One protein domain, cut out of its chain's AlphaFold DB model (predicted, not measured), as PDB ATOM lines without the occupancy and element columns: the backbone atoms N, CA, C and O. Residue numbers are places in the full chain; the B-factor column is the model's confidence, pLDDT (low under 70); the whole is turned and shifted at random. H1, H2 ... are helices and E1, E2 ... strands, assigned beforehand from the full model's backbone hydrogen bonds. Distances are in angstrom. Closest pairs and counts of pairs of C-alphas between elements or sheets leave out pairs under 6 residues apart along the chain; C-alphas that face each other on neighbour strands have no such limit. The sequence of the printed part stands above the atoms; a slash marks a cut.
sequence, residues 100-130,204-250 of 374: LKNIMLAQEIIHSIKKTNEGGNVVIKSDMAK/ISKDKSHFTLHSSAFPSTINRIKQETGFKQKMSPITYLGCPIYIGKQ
ATOM      1  N   LEU A 100     -28.548  33.674 -79.844       69.06
ATOM      2  CA  LEU A 100     -28.831  33.317 -78.460       69.06
ATOM      3  C   LEU A 100     -29.330  31.865 -78.319       69.06
ATOM      4  O   LEU A 100     -28.965  31.200 -77.351       69.06
ATOM      5  N   LYS A 101     -30.095  31.334 -79.290       70.62
ATOM      6  CA  LYS A 101     -30.589  29.942 -79.274       70.62
ATOM      7  C   LYS A 101     -29.454  28.923 -79.392       70.62
ATOM      8  O   LYS A 101     -29.471  27.923 -78.682       70.62
ATOM      9  N   ASN A 102     -28.450  29.192 -80.230       73.12
ATOM     10  CA  ASN A 102     -27.288  28.310 -80.384       73.12
ATOM     11  C   ASN A 102     -26.465  28.252 -79.091       73.12
ATOM     12  O   ASN A 102     -25.965  27.195 -78.717       73.12
ATOM     13  N   ILE A 103     -26.354  29.379 -78.383       77.81
ATOM     14  CA  ILE A 103     -25.637  29.450 -77.104       77.81
ATOM     15  C   ILE A 103     -26.415  28.701 -76.010       77.81
ATOM     16  O   ILE A 103     -25.798  28.003 -75.210       77.81
ATOM     17  N   MET A 104     -27.753  28.775 -76.002       77.38
ATOM     18  CA  MET A 104     -28.597  27.973 -75.099       77.38
ATOM     19  C   MET A 104     -28.459  26.471 -75.375       77.38
ATOM     20  O   MET A 104     -28.244  25.712 -74.438       77.38
ATOM     21  N   LEU A 105     -28.499  26.051 -76.644       76.06
ATOM     22  CA  LEU A 105     -28.341  24.642 -77.024       76.06
ATOM     23  C   LEU A 105     -26.965  24.107 -76.608       76.06
ATOM     24  O   LEU A 105     -26.863  23.048 -75.998       76.06
ATOM     25  N   ALA A 106     -25.903  24.870 -76.874       81.06
ATOM     26  CA  ALA A 106     -24.557  24.508 -76.449       81.06
ATOM     27  C   ALA A 106     -24.426  24.463 -74.912       81.06
ATOM     28  O   ALA A 106     -23.737  23.593 -74.384       81.06
ATOM     29  N   GLN A 107     -25.114  25.344 -74.178       84.50
ATOM     30  CA  GLN A 107     -25.166  25.302 -72.714       84.50
ATOM     31  C   GLN A 107     -25.929  24.080 -72.180       84.50
ATOM     32  O   GLN A 107     -25.511  23.526 -71.164       84.50
ATOM     33  N   GLU A 108     -26.967  23.613 -72.872       81.19
ATOM     34  CA  GLU A 108     -27.706  22.399 -72.509       81.19
ATOM     35  C   GLU A 108     -26.885  21.124 -72.772       81.19
ATOM     36  O   GLU A 108     -26.759  20.259 -71.902       81.19
ATOM     37  N   ILE A 109     -26.199  21.055 -73.921       79.44
ATOM     38  CA  ILE A 109     -25.245  19.977 -74.241       79.44
ATOM     39  C   ILE A 109     -24.141  19.899 -73.173       79.44
ATOM     40  O   ILE A 109     -23.843  18.818 -72.663       79.44
ATOM     41  N   ILE A 110     -23.568  21.042 -72.769       82.94
ATOM     42  CA  ILE A 110     -22.568  21.083 -71.689       82.94
ATOM     43  C   ILE A 110     -23.180  20.749 -70.315       82.94
ATOM     44  O   ILE A 110     -22.476  20.200 -69.470       82.94
ATOM     45  N   HIS A 111     -24.468  21.004 -70.068       81.81
ATOM     46  CA  HIS A 111     -25.118  20.561 -68.829       81.81
ATOM     47  C   HIS A 111     -25.245  19.030 -68.776       81.81
ATOM     48  O   HIS A 111     -24.931  18.411 -67.754       81.81
ATOM     49  N   SER A 112     -25.598  18.411 -69.907       77.38
ATOM     50  CA  SER A 112     -25.691  16.954 -70.063       77.38
ATOM     51  C   SER A 112     -24.355  16.208 -69.918       77.38
ATOM     52  O   SER A 112     -24.381  14.996 -69.715       77.38
ATOM     53  N   ILE A 113     -23.195  16.888 -69.901       76.88
ATOM     54  CA  ILE A 113     -21.873  16.256 -69.677       76.88
ATOM     55  C   ILE A 113     -21.791  15.467 -68.354       76.88
ATOM     56  O   ILE A 113     -20.941  14.592 -68.203       76.88
ATOM     57  N   LYS A 114     -22.669  15.776 -67.391       73.88
ATOM     58  CA  LYS A 114     -22.744  15.119 -66.080       73.88
ATOM     59  C   LYS A 114     -23.481  13.778 -66.073       73.88
ATOM     60  O   LYS A 114     -23.427  13.096 -65.055       73.88
ATOM     61  N   LYS A 115     -24.197  13.421 -67.145       74.69
ATOM     62  CA  LYS A 115     -24.941  12.155 -67.214       74.69
ATOM     63  C   LYS A 115     -23.969  10.978 -67.104       74.69
ATOM     64  O   LYS A 115     -22.926  10.976 -67.754       74.69
ATOM     65  N   THR A 116     -24.291  10.004 -66.261       70.50
ATOM     66  CA  THR A 116     -23.476   8.802 -66.055       70.50
ATOM     67  C   THR A 116     -23.429   7.975 -67.333       70.50
ATOM     68  O   THR A 116     -24.469   7.517 -67.790       70.50
ATOM     69  N   ASN A 117     -22.229   7.794 -67.881       68.62
ATOM     70  CA  ASN A 117     -21.925   6.975 -69.053       68.62
ATOM     71  C   ASN A 117     -20.573   6.292 -68.822       68.62
ATOM     72  O   ASN A 117     -19.694   6.868 -68.169       68.62
ATOM     73  N   GLU A 118     -20.379   5.109 -69.398       59.25
ATOM     74  CA  GLU A 118     -19.080   4.432 -69.409       59.25
ATOM     75  C   GLU A 118     -18.018   5.296 -70.115       59.25
ATOM     76  O   GLU A 118     -18.298   5.982 -71.098       59.25
ATOM     77  N   GLY A 119     -16.799   5.344 -69.571       59.09
ATOM     78  CA  GLY A 119     -15.696   6.173 -70.088       59.09
ATOM     79  C   GLY A 119     -15.817   7.692 -69.858       59.09
ATOM     80  O   GLY A 119     -14.794   8.383 -69.857       59.09
ATOM     81  N   GLY A 120     -17.020   8.205 -69.581       67.88
ATOM     82  CA  GLY A 120     -17.303   9.614 -69.286       67.88
ATOM     83  C   GLY A 120     -17.465  10.515 -70.521       67.88
ATOM     84  O   GLY A 120     -16.897  10.279 -71.585       67.88
ATOM     85  N   ASN A 121     -18.246  11.591 -70.379       72.62
ATOM     86  CA  ASN A 121     -18.596  12.464 -71.507       72.62
ATOM     87  C   ASN A 121     -17.506  13.495 -71.846       72.62
ATOM     88  O   ASN A 121     -16.878  14.095 -70.964       72.62
ATOM     89  N   VAL A 122     -17.370  13.770 -73.146       76.69
ATOM     90  CA  VAL A 122     -16.413  14.721 -73.726       76.69
ATOM     91  C   VAL A 122     -17.160  15.779 -74.534       76.69
ATOM     92  O   VAL A 122     -18.056  15.464 -75.310       76.69
ATOM     93  N   VAL A 123     -16.750  17.038 -74.400       79.50
ATOM     94  CA  VAL A 123     -17.171  18.143 -75.264       79.50
ATOM     95  C   VAL A 123     -15.961  18.612 -76.060       79.50
ATOM     96  O   VAL A 123     -14.986  19.112 -75.495       79.50
ATOM     97  N   ILE A 124     -16.026  18.465 -77.382       76.56
ATOM     98  CA  ILE A 124     -14.996  18.940 -78.309       76.56
ATOM     99  C   ILE A 124     -15.493  20.231 -78.952       76.56
ATOM    100  O   ILE A 124     -16.545  20.255 -79.589       76.56
ATOM    101  N   LYS A 125     -14.727  21.315 -78.805       81.25
ATOM    102  CA  LYS A 125     -14.941  22.555 -79.548       81.25
ATOM    103  C   LYS A 125     -13.860  22.674 -80.616       81.25
ATOM    104  O   LYS A 125     -12.744  23.105 -80.327       81.25
ATOM    105  N   SER A 126     -14.222  22.338 -81.848       74.88
ATOM    106  CA  SER A 126     -13.380  22.556 -83.025       74.88
ATOM    107  C   SER A 126     -13.564  23.974 -83.576       74.88
ATOM    108  O   SER A 126     -14.674  24.507 -83.597       74.88
ATOM    109  N   ASP A 127     -12.475  24.584 -84.034       71.88
ATOM    110  CA  ASP A 127     -12.451  25.862 -84.754       71.88
ATOM    111  C   ASP A 127     -11.776  25.629 -86.115       71.88
ATOM    112  O   ASP A 127     -10.836  24.837 -86.227       71.88
ATOM    113  N   MET A 128     -12.266  26.280 -87.164       67.94
ATOM    114  CA  MET A 128     -11.776  26.081 -88.527       67.94
ATOM    115  C   MET A 128     -10.476  26.873 -88.746       67.94
ATOM    116  O   MET A 128     -10.302  28.003 -88.265       67.94
ATOM    117  N   ALA A 129      -9.522  26.289 -89.477       64.56
ATOM    118  CA  ALA A 129      -8.344  27.037 -89.916       64.56
ATOM    119  C   ALA A 129      -8.805  28.236 -90.759       64.56
ATOM    120  O   ALA A 129      -9.665  28.049 -91.610       64.56
ATOM    121  N   LYS A 130      -8.269  29.448 -90.495       60.94
ATOM    122  CA  LYS A 130      -8.725  30.734 -91.080       60.94
ATOM    123  C   LYS A 130      -9.095  30.573 -92.559       60.94
ATOM    124  O   LYS A 130      -8.207  30.556 -93.410       60.94
ATOM    125  N   ILE A 204      -9.342  21.343 -89.554       69.50
ATOM    126  CA  ILE A 204      -9.519  21.826 -88.181       69.50
ATOM    127  C   ILE A 204      -8.241  22.517 -87.677       69.50
ATOM    128  O   ILE A 204      -7.129  22.003 -87.800       69.50
ATOM    129  N   SER A 205      -8.390  23.685 -87.049       76.25
ATOM    130  CA  SER A 205      -7.291  24.438 -86.444       76.25
ATOM    131  C   SER A 205      -6.935  23.868 -85.069       76.25
ATOM    132  O   SER A 205      -7.568  24.230 -84.074       76.25
ATOM    133  N   LYS A 206      -5.914  23.002 -84.993       76.31
ATOM    134  CA  LYS A 206      -5.459  22.378 -83.732       76.31
ATOM    135  C   LYS A 206      -5.162  23.395 -82.614       76.31
ATOM    136  O   LYS A 206      -5.513  23.146 -81.470       76.31
ATOM    137  N   ASP A 207      -4.603  24.564 -82.943       78.25
ATOM    138  CA  ASP A 207      -4.261  25.608 -81.959       78.25
ATOM    139  C   ASP A 207      -5.454  26.319 -81.316       78.25
ATOM    140  O   ASP A 207      -5.355  26.803 -80.187       78.25
ATOM    141  N   LYS A 208      -6.566  26.420 -82.047       78.12
ATOM    142  CA  LYS A 208      -7.795  27.080 -81.587       78.12
ATOM    143  C   LYS A 208      -8.825  26.090 -81.042       78.12
ATOM    144  O   LYS A 208      -9.675  26.466 -80.233       78.12
ATOM    145  N   SER A 209      -8.759  24.850 -81.519       81.38
ATOM    146  CA  SER A 209      -9.618  23.751 -81.096       81.38
ATOM    147  C   SER A 209      -9.196  23.252 -79.722       81.38
ATOM    148  O   SER A 209      -8.011  23.167 -79.399       81.38
ATOM    149  N   HIS A 210     -10.176  22.929 -78.889       85.94
ATOM    150  CA  HIS A 210      -9.921  22.439 -77.544       85.94
ATOM    151  C   HIS A 210     -11.023  21.488 -77.088       85.94
ATOM    152  O   HIS A 210     -12.170  21.577 -77.533       85.94
ATOM    153  N   PHE A 211     -10.698  20.618 -76.141       84.12
ATOM    154  CA  PHE A 211     -11.651  19.677 -75.556       84.12
ATOM    155  C   PHE A 211     -11.797  19.887 -74.046       84.12
ATOM    156  O   PHE A 211     -10.902  20.407 -73.374       84.12
ATOM    157  N   THR A 212     -12.944  19.482 -73.513       84.12
ATOM    158  CA  THR A 212     -13.297  19.575 -72.095       84.12
ATOM    159  C   THR A 212     -14.031  18.299 -71.694       84.12
ATOM    160  O   THR A 212     -14.885  17.825 -72.436       84.12
ATOM    161  N   LEU A 213     -13.706  17.740 -70.530       81.25
ATOM    162  CA  LEU A 213     -14.377  16.564 -69.966       81.25
ATOM    163  C   LEU A 213     -15.059  16.927 -68.649       81.25
ATOM    164  O   LEU A 213     -14.779  17.971 -68.053       81.25
ATOM    165  N   HIS A 214     -15.920  16.030 -68.176       79.56
ATOM    166  CA  HIS A 214     -16.352  16.043 -66.785       79.56
ATOM    167  C   HIS A 214     -15.168  15.785 -65.829       79.56
ATOM    168  O   HIS A 214     -14.200  15.115 -66.185       79.56
ATOM    169  N   SER A 215     -15.253  16.281 -64.591       77.94
ATOM    170  CA  SER A 215     -14.181  16.169 -63.588       77.94
ATOM    171  C   SER A 215     -13.922  14.744 -63.085       77.94
ATOM    172  O   SER A 215     -12.951  14.528 -62.376       77.94
ATOM    173  N   SER A 216     -14.784  13.783 -63.431       76.31
ATOM    174  CA  SER A 216     -14.630  12.358 -63.111       76.31
ATOM    175  C   SER A 216     -13.902  11.551 -64.195       76.31
ATOM    176  O   SER A 216     -13.848  10.330 -64.100       76.31
ATOM    177  N   ALA A 217     -13.407  12.188 -65.261       77.00
ATOM    178  CA  ALA A 217     -12.729  11.480 -66.342       77.00
ATOM    179  C   ALA A 217     -11.305  11.053 -65.948       77.00
ATOM    180  O   ALA A 217     -10.534  11.847 -65.408       77.00
ATOM    181  N   PHE A 218     -10.940   9.812 -66.273       82.19
ATOM    182  CA  PHE A 218      -9.628   9.254 -65.945       82.19
ATOM    183  C   PHE A 218      -8.478   9.956 -66.701       82.19
ATOM    184  O   PHE A 218      -8.623  10.255 -67.893       82.19
ATOM    185  N   PRO A 219      -7.299  10.157 -66.072       86.06
ATOM    186  CA  PRO A 219      -6.127  10.750 -66.728       86.06
ATOM    187  C   PRO A 219      -5.669  10.008 -67.993       86.06
ATOM    188  O   PRO A 219      -5.224  10.643 -68.948       86.06
ATOM    189  N   SER A 220      -5.831   8.682 -68.039       84.75
ATOM    190  CA  SER A 220      -5.565   7.854 -69.223       84.75
ATOM    191  C   SER A 220      -6.425   8.272 -70.422       84.75
ATOM    192  O   SER A 220      -5.896   8.509 -71.507       84.75
ATOM    193  N   THR A 221      -7.733   8.462 -70.220       79.75
ATOM    194  CA  THR A 221      -8.666   8.959 -71.243       79.75
ATOM    195  C   THR A 221      -8.288  10.362 -71.722       79.75
ATOM    196  O   THR A 221      -8.305  10.625 -72.925       79.75
ATOM    197  N   ILE A 222      -7.895  11.255 -70.805       83.25
ATOM    198  CA  ILE A 222      -7.451  12.622 -71.132       83.25
ATOM    199  C   ILE A 222      -6.196  12.588 -72.018       83.25
ATOM    200  O   ILE A 222      -6.144  13.277 -73.039       83.25
ATOM    201  N   ASN A 223      -5.206  11.770 -71.654       85.00
ATOM    202  CA  ASN A 223      -3.962  11.628 -72.408       85.00
ATOM    203  C   ASN A 223      -4.194  10.997 -73.786       85.00
ATOM    204  O   ASN A 223      -3.671  11.523 -74.766       85.00
ATOM    205  N   ARG A 224      -5.045   9.965 -73.885       79.81
ATOM    206  CA  ARG A 224      -5.428   9.358 -75.169       79.81
ATOM    207  C   ARG A 224      -6.082  10.386 -76.096       79.81
ATOM    208  O   ARG A 224      -5.614  10.584 -77.207       79.81
ATOM    209  N   ILE A 225      -7.089  11.130 -75.624       75.56
ATOM    210  CA  ILE A 225      -7.734  12.191 -76.428       75.56
ATOM    211  C   ILE A 225      -6.713  13.243 -76.883       75.56
ATOM    212  O   ILE A 225      -6.758  13.691 -78.029       75.56
ATOM    213  N   LYS A 226      -5.776  13.633 -76.011       82.62
ATOM    214  CA  LYS A 226      -4.726  14.607 -76.331       82.62
ATOM    215  C   LYS A 226      -3.752  14.090 -77.400       82.62
ATOM    216  O   LYS A 226      -3.361  14.877 -78.258       82.62
ATOM    217  N   GLN A 227      -3.387  12.807 -77.360       79.00
ATOM    218  CA  GLN A 227      -2.534  12.156 -78.361       79.00
ATOM    219  C   GLN A 227      -3.245  12.055 -79.719       79.00
ATOM    220  O   GLN A 227      -2.730  12.583 -80.700       79.00
ATOM    221  N   GLU A 228      -4.453  11.485 -79.756       74.50
ATOM    222  CA  GLU A 228      -5.212  11.269 -81.000       74.50
ATOM    223  C   GLU A 228      -5.619  12.584 -81.691       74.50
ATOM    224  O   GLU A 228      -5.450  12.761 -82.896       74.50
ATOM    225  N   THR A 229      -6.156  13.551 -80.937       75.88
ATOM    226  CA  THR A 229      -6.675  14.802 -81.531       75.88
ATOM    227  C   THR A 229      -5.594  15.865 -81.746       75.88
ATOM    228  O   THR A 229      -5.727  16.736 -82.610       75.88
ATOM    229  N   GLY A 230      -4.531  15.848 -80.935       76.56
ATOM    230  CA  GLY A 230      -3.564  16.944 -80.839       76.56
ATOM    231  C   GLY A 230      -4.150  18.260 -80.304       76.56
ATOM    232  O   GLY A 230      -3.513  19.306 -80.440       76.56
ATOM    233  N   PHE A 231      -5.363  18.255 -79.738       83.69
ATOM    234  CA  PHE A 231      -6.001  19.453 -79.186       83.69
ATOM    235  C   PHE A 231      -5.534  19.738 -77.754       83.69
ATOM    236  O   PHE A 231      -5.098  18.855 -77.013       83.69
ATOM    237  N   LYS A 232      -5.672  20.995 -77.322       86.31
ATOM    238  CA  LYS A 232      -5.401  21.393 -75.932       86.31
ATOM    239  C   LYS A 232      -6.629  21.111 -75.061       86.31
ATOM    240  O   LYS A 232      -7.759  21.394 -75.459       86.31
ATOM    241  N   GLN A 233      -6.421  20.584 -73.856       87.31
ATOM    242  CA  GLN A 233      -7.489  20.490 -72.860       87.31
ATOM    243  C   GLN A 233      -7.790  21.894 -72.318       87.31
ATOM    244  O   GLN A 233      -6.871  22.653 -72.008       87.31
ATOM    245  N   LYS A 234      -9.070  22.241 -72.173       87.56
ATOM    246  CA  LYS A 234      -9.506  23.501 -71.560       87.56
ATOM    247  C   LYS A 234     -10.536  23.237 -70.470       87.56
ATOM    248  O   LYS A 234     -11.454  22.443 -70.658       87.56
ATOM    249  N   MET A 235     -10.396  23.919 -69.337       85.25
ATOM    250  CA  MET A 235     -11.373  23.869 -68.249       85.25
ATOM    251  C   MET A 235     -12.579  24.773 -68.529       85.25
ATOM    252  O   MET A 235     -12.468  25.797 -69.203       85.25
ATOM    253  N   SER A 236     -13.736  24.397 -67.982       80.31
ATOM    254  CA  SER A 236     -14.931  25.248 -67.942       80.31
ATOM    255  C   SER A 236     -14.651  26.519 -67.113       80.31
ATOM    256  O   SER A 236     -14.094  26.390 -66.023       80.31
ATOM    257  N   PRO A 237     -15.086  27.722 -67.542       86.19
ATOM    258  CA  PRO A 237     -15.986  27.985 -68.666       86.19
ATOM    259  C   PRO A 237     -15.295  28.091 -70.039       86.19
ATOM    260  O   PRO A 237     -14.208  28.646 -70.198       86.19
ATOM    261  N   ILE A 238     -16.001  27.630 -71.071       85.75
ATOM    262  CA  ILE A 238     -15.618  27.754 -72.480       85.75
ATOM    263  C   ILE A 238     -16.276  28.999 -73.077       85.75
ATOM    264  O   ILE A 238     -17.480  29.186 -72.947       85.75
ATOM    265  N   THR A 239     -15.530  29.826 -73.811       84.25
ATOM    266  CA  THR A 239     -16.133  30.912 -74.598       84.25
ATOM    267  C   THR A 239     -16.682  30.387 -75.927       84.25
ATOM    268  O   THR A 239     -15.926  29.850 -76.749       84.25
ATOM    269  N   TYR A 240     -17.972  30.600 -76.173       81.62
ATOM    270  CA  TYR A 240     -18.668  30.285 -77.421       81.62
ATOM    271  C   TYR A 240     -19.558  31.466 -77.815       81.62
ATOM    272  O   TYR A 240     -20.349  31.935 -77.000       81.62
ATOM    273  N   LEU A 241     -19.389  31.975 -79.042       75.75
ATOM    274  CA  LEU A 241     -20.125  33.137 -79.569       75.75
ATOM    275  C   LEU A 241     -20.187  34.312 -78.568       75.75
ATOM    276  O   LEU A 241     -21.247  34.836 -78.256       75.75
ATOM    277  N   GLY A 242     -19.037  34.667 -77.982       76.19
ATOM    278  CA  GLY A 242     -18.913  35.752 -76.999       76.19
ATOM    279  C   GLY A 242     -19.383  35.434 -75.570       76.19
ATOM    280  O   GLY A 242     -18.967  36.138 -74.647       76.19
ATOM    281  N   CYS A 243     -20.160  34.368 -75.365       80.12
ATOM    282  CA  CYS A 243     -20.714  33.974 -74.070       80.12
ATOM    283  C   CYS A 243     -19.887  32.879 -73.363       80.12
ATOM    284  O   CYS A 243     -19.297  32.021 -74.026       80.12
ATOM    285  N   PRO A 244     -19.841  32.875 -72.016       87.62
ATOM    286  CA  PRO A 244     -19.234  31.804 -71.231       87.62
ATOM    287  C   PRO A 244     -20.221  30.642 -71.039       87.62
ATOM    288  O   PRO A 244     -21.232  30.796 -70.359       87.62
ATOM    289  N   ILE A 245     -19.906  29.471 -71.590       86.50
ATOM    290  CA  ILE A 245     -20.622  28.218 -71.329       86.50
ATOM    291  C   ILE A 245     -19.921  27.472 -70.194       86.50
ATOM    292  O   ILE A 245     -18.698  27.312 -70.221       86.50
ATOM    293  N   TYR A 246     -20.677  27.020 -69.195       87.81
ATOM    294  CA  TYR A 246     -20.139  26.431 -67.965       87.81
ATOM    295  C   TYR A 246     -20.785  25.093 -67.599       87.81
ATOM    296  O   TYR A 246     -21.940  24.828 -67.918       87.81
ATOM    297  N   ILE A 247     -20.044  24.256 -66.871       85.31
ATOM    298  CA  ILE A 247     -20.537  22.974 -66.351       85.31
ATOM    299  C   ILE A 247     -21.221  23.183 -64.989       85.31
ATOM    300  O   ILE A 247     -20.613  23.685 -64.043       85.31
ATOM    301  N   GLY A 248     -22.470  22.728 -64.855       82.12
ATOM    302  CA  GLY A 248     -23.213  22.731 -63.589       82.12
ATOM    303  C   GLY A 248     -23.807  24.090 -63.195       82.12
ATOM    304  O   GLY A 248     -24.333  24.814 -64.035       82.12
ATOM    305  N   LYS A 249     -23.786  24.415 -61.892       82.00
ATOM    306  CA  LYS A 249     -24.386  25.653 -61.362       82.00
ATOM    307  C   LYS A 249     -23.569  26.883 -61.768       82.00
ATOM    308  O   LYS A 249     -22.340  26.877 -61.727       82.00
ATOM    309  N   GLN A 250     -24.276  27.955 -62.099       82.12
ATOM    310  CA  GLN A 250     -23.704  29.243 -62.474       82.12
ATOM    311  C   GLN A 250     -22.904  29.875 -61.324       82.12
ATOM    312  O   GLN A 250     -23.325  29.838 -60.168       82.12
TER     313      GLN A 250
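This is residues 100 to 130 and 204 to 250 of the 374 residues of the protein "uncharacterized protein LOC107857800" of Capsicum annuum (UniProt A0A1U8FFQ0). A flat, compact body has a short two-stranded ribbon, E1 and E2, in its middle, with helix H2 over toward one end and, toward the other end, helix H1 packed on the small hairpin E3 and E4. The stretch after H2 ties back to the ribbon, residues 232 to 233 pairing with residues 210 to 211 of E2, parallel. The printed part has 78 residues with two named helices and four named strands, in the order H1, E1, E2, H2, E3, E4; the class is mixed, helices and strands, with 38 residues, under half, in named elements. The sheets E1 - E2 and E3 - E4 are each antiparallel. The radius of gyration of the C-alphas is 12.7 A and the spans are 36 by 35 by 15 A.

H1 is residues 100 to 112, 18.7 A from first to last C-alpha, and begins with C-alpha 100 at (-28.831, 33.317, -78.460). E1 is residues 122 to 125, 9.9 A long. Beyond the cut, E2 is residues 210 to 213, 10.6 A long, and H2 is residues 219 to 229, 15.4 A long, with C-alpha 219 at (-6.127, 10.750, -66.728). E3 is residues 238 to 240 and E4 is residues 243 to 245, ending with C-alpha 245 at (-20.622, 28.218, -71.329).

H1 and E4 have 5 pairs of C-alphas within 8 A, the closest being those of Gln 107 and Ile 245, 5.6 A apart. The closest C-alphas of H1 and E1 are those of Ile 110 and Val 123, 7.1 A apart. E1 and E2 are antiparallel neighbours at 159 degrees between their directions, with N 123 and O 212 within hydrogen-bond range at 2.8 A and N 210 and O 125 at 2.9 A. H2 and E2 are near each other, with 9 pairs of C-alphas within 10 A. E3 and E4 are a hairpin, antiparallel at 135 degrees, with N 238 and O 245 within hydrogen-bond range at 2.8 A. H1 and H2 are apart. In H1 and H2 every O i to N i+4 pair is within hydrogen-bond range.

The two C-alphas farthest apart are those of Thr 116 and Lys 130, at 36.4 A. Residues 131 to 203 are not printed, and C-alphas 130 and 204 are 9.4 A apart across the cut. Of the links that are printed whole, E2 to H2 and E3 to E4 are tight, H1 to E1 and H2 to E3 are short, and none is long. The mean pLDDT of the printed part is 78.4; it is under 70 at residue 100, residues 117 to 120, residues 128 to 130 and residue 204.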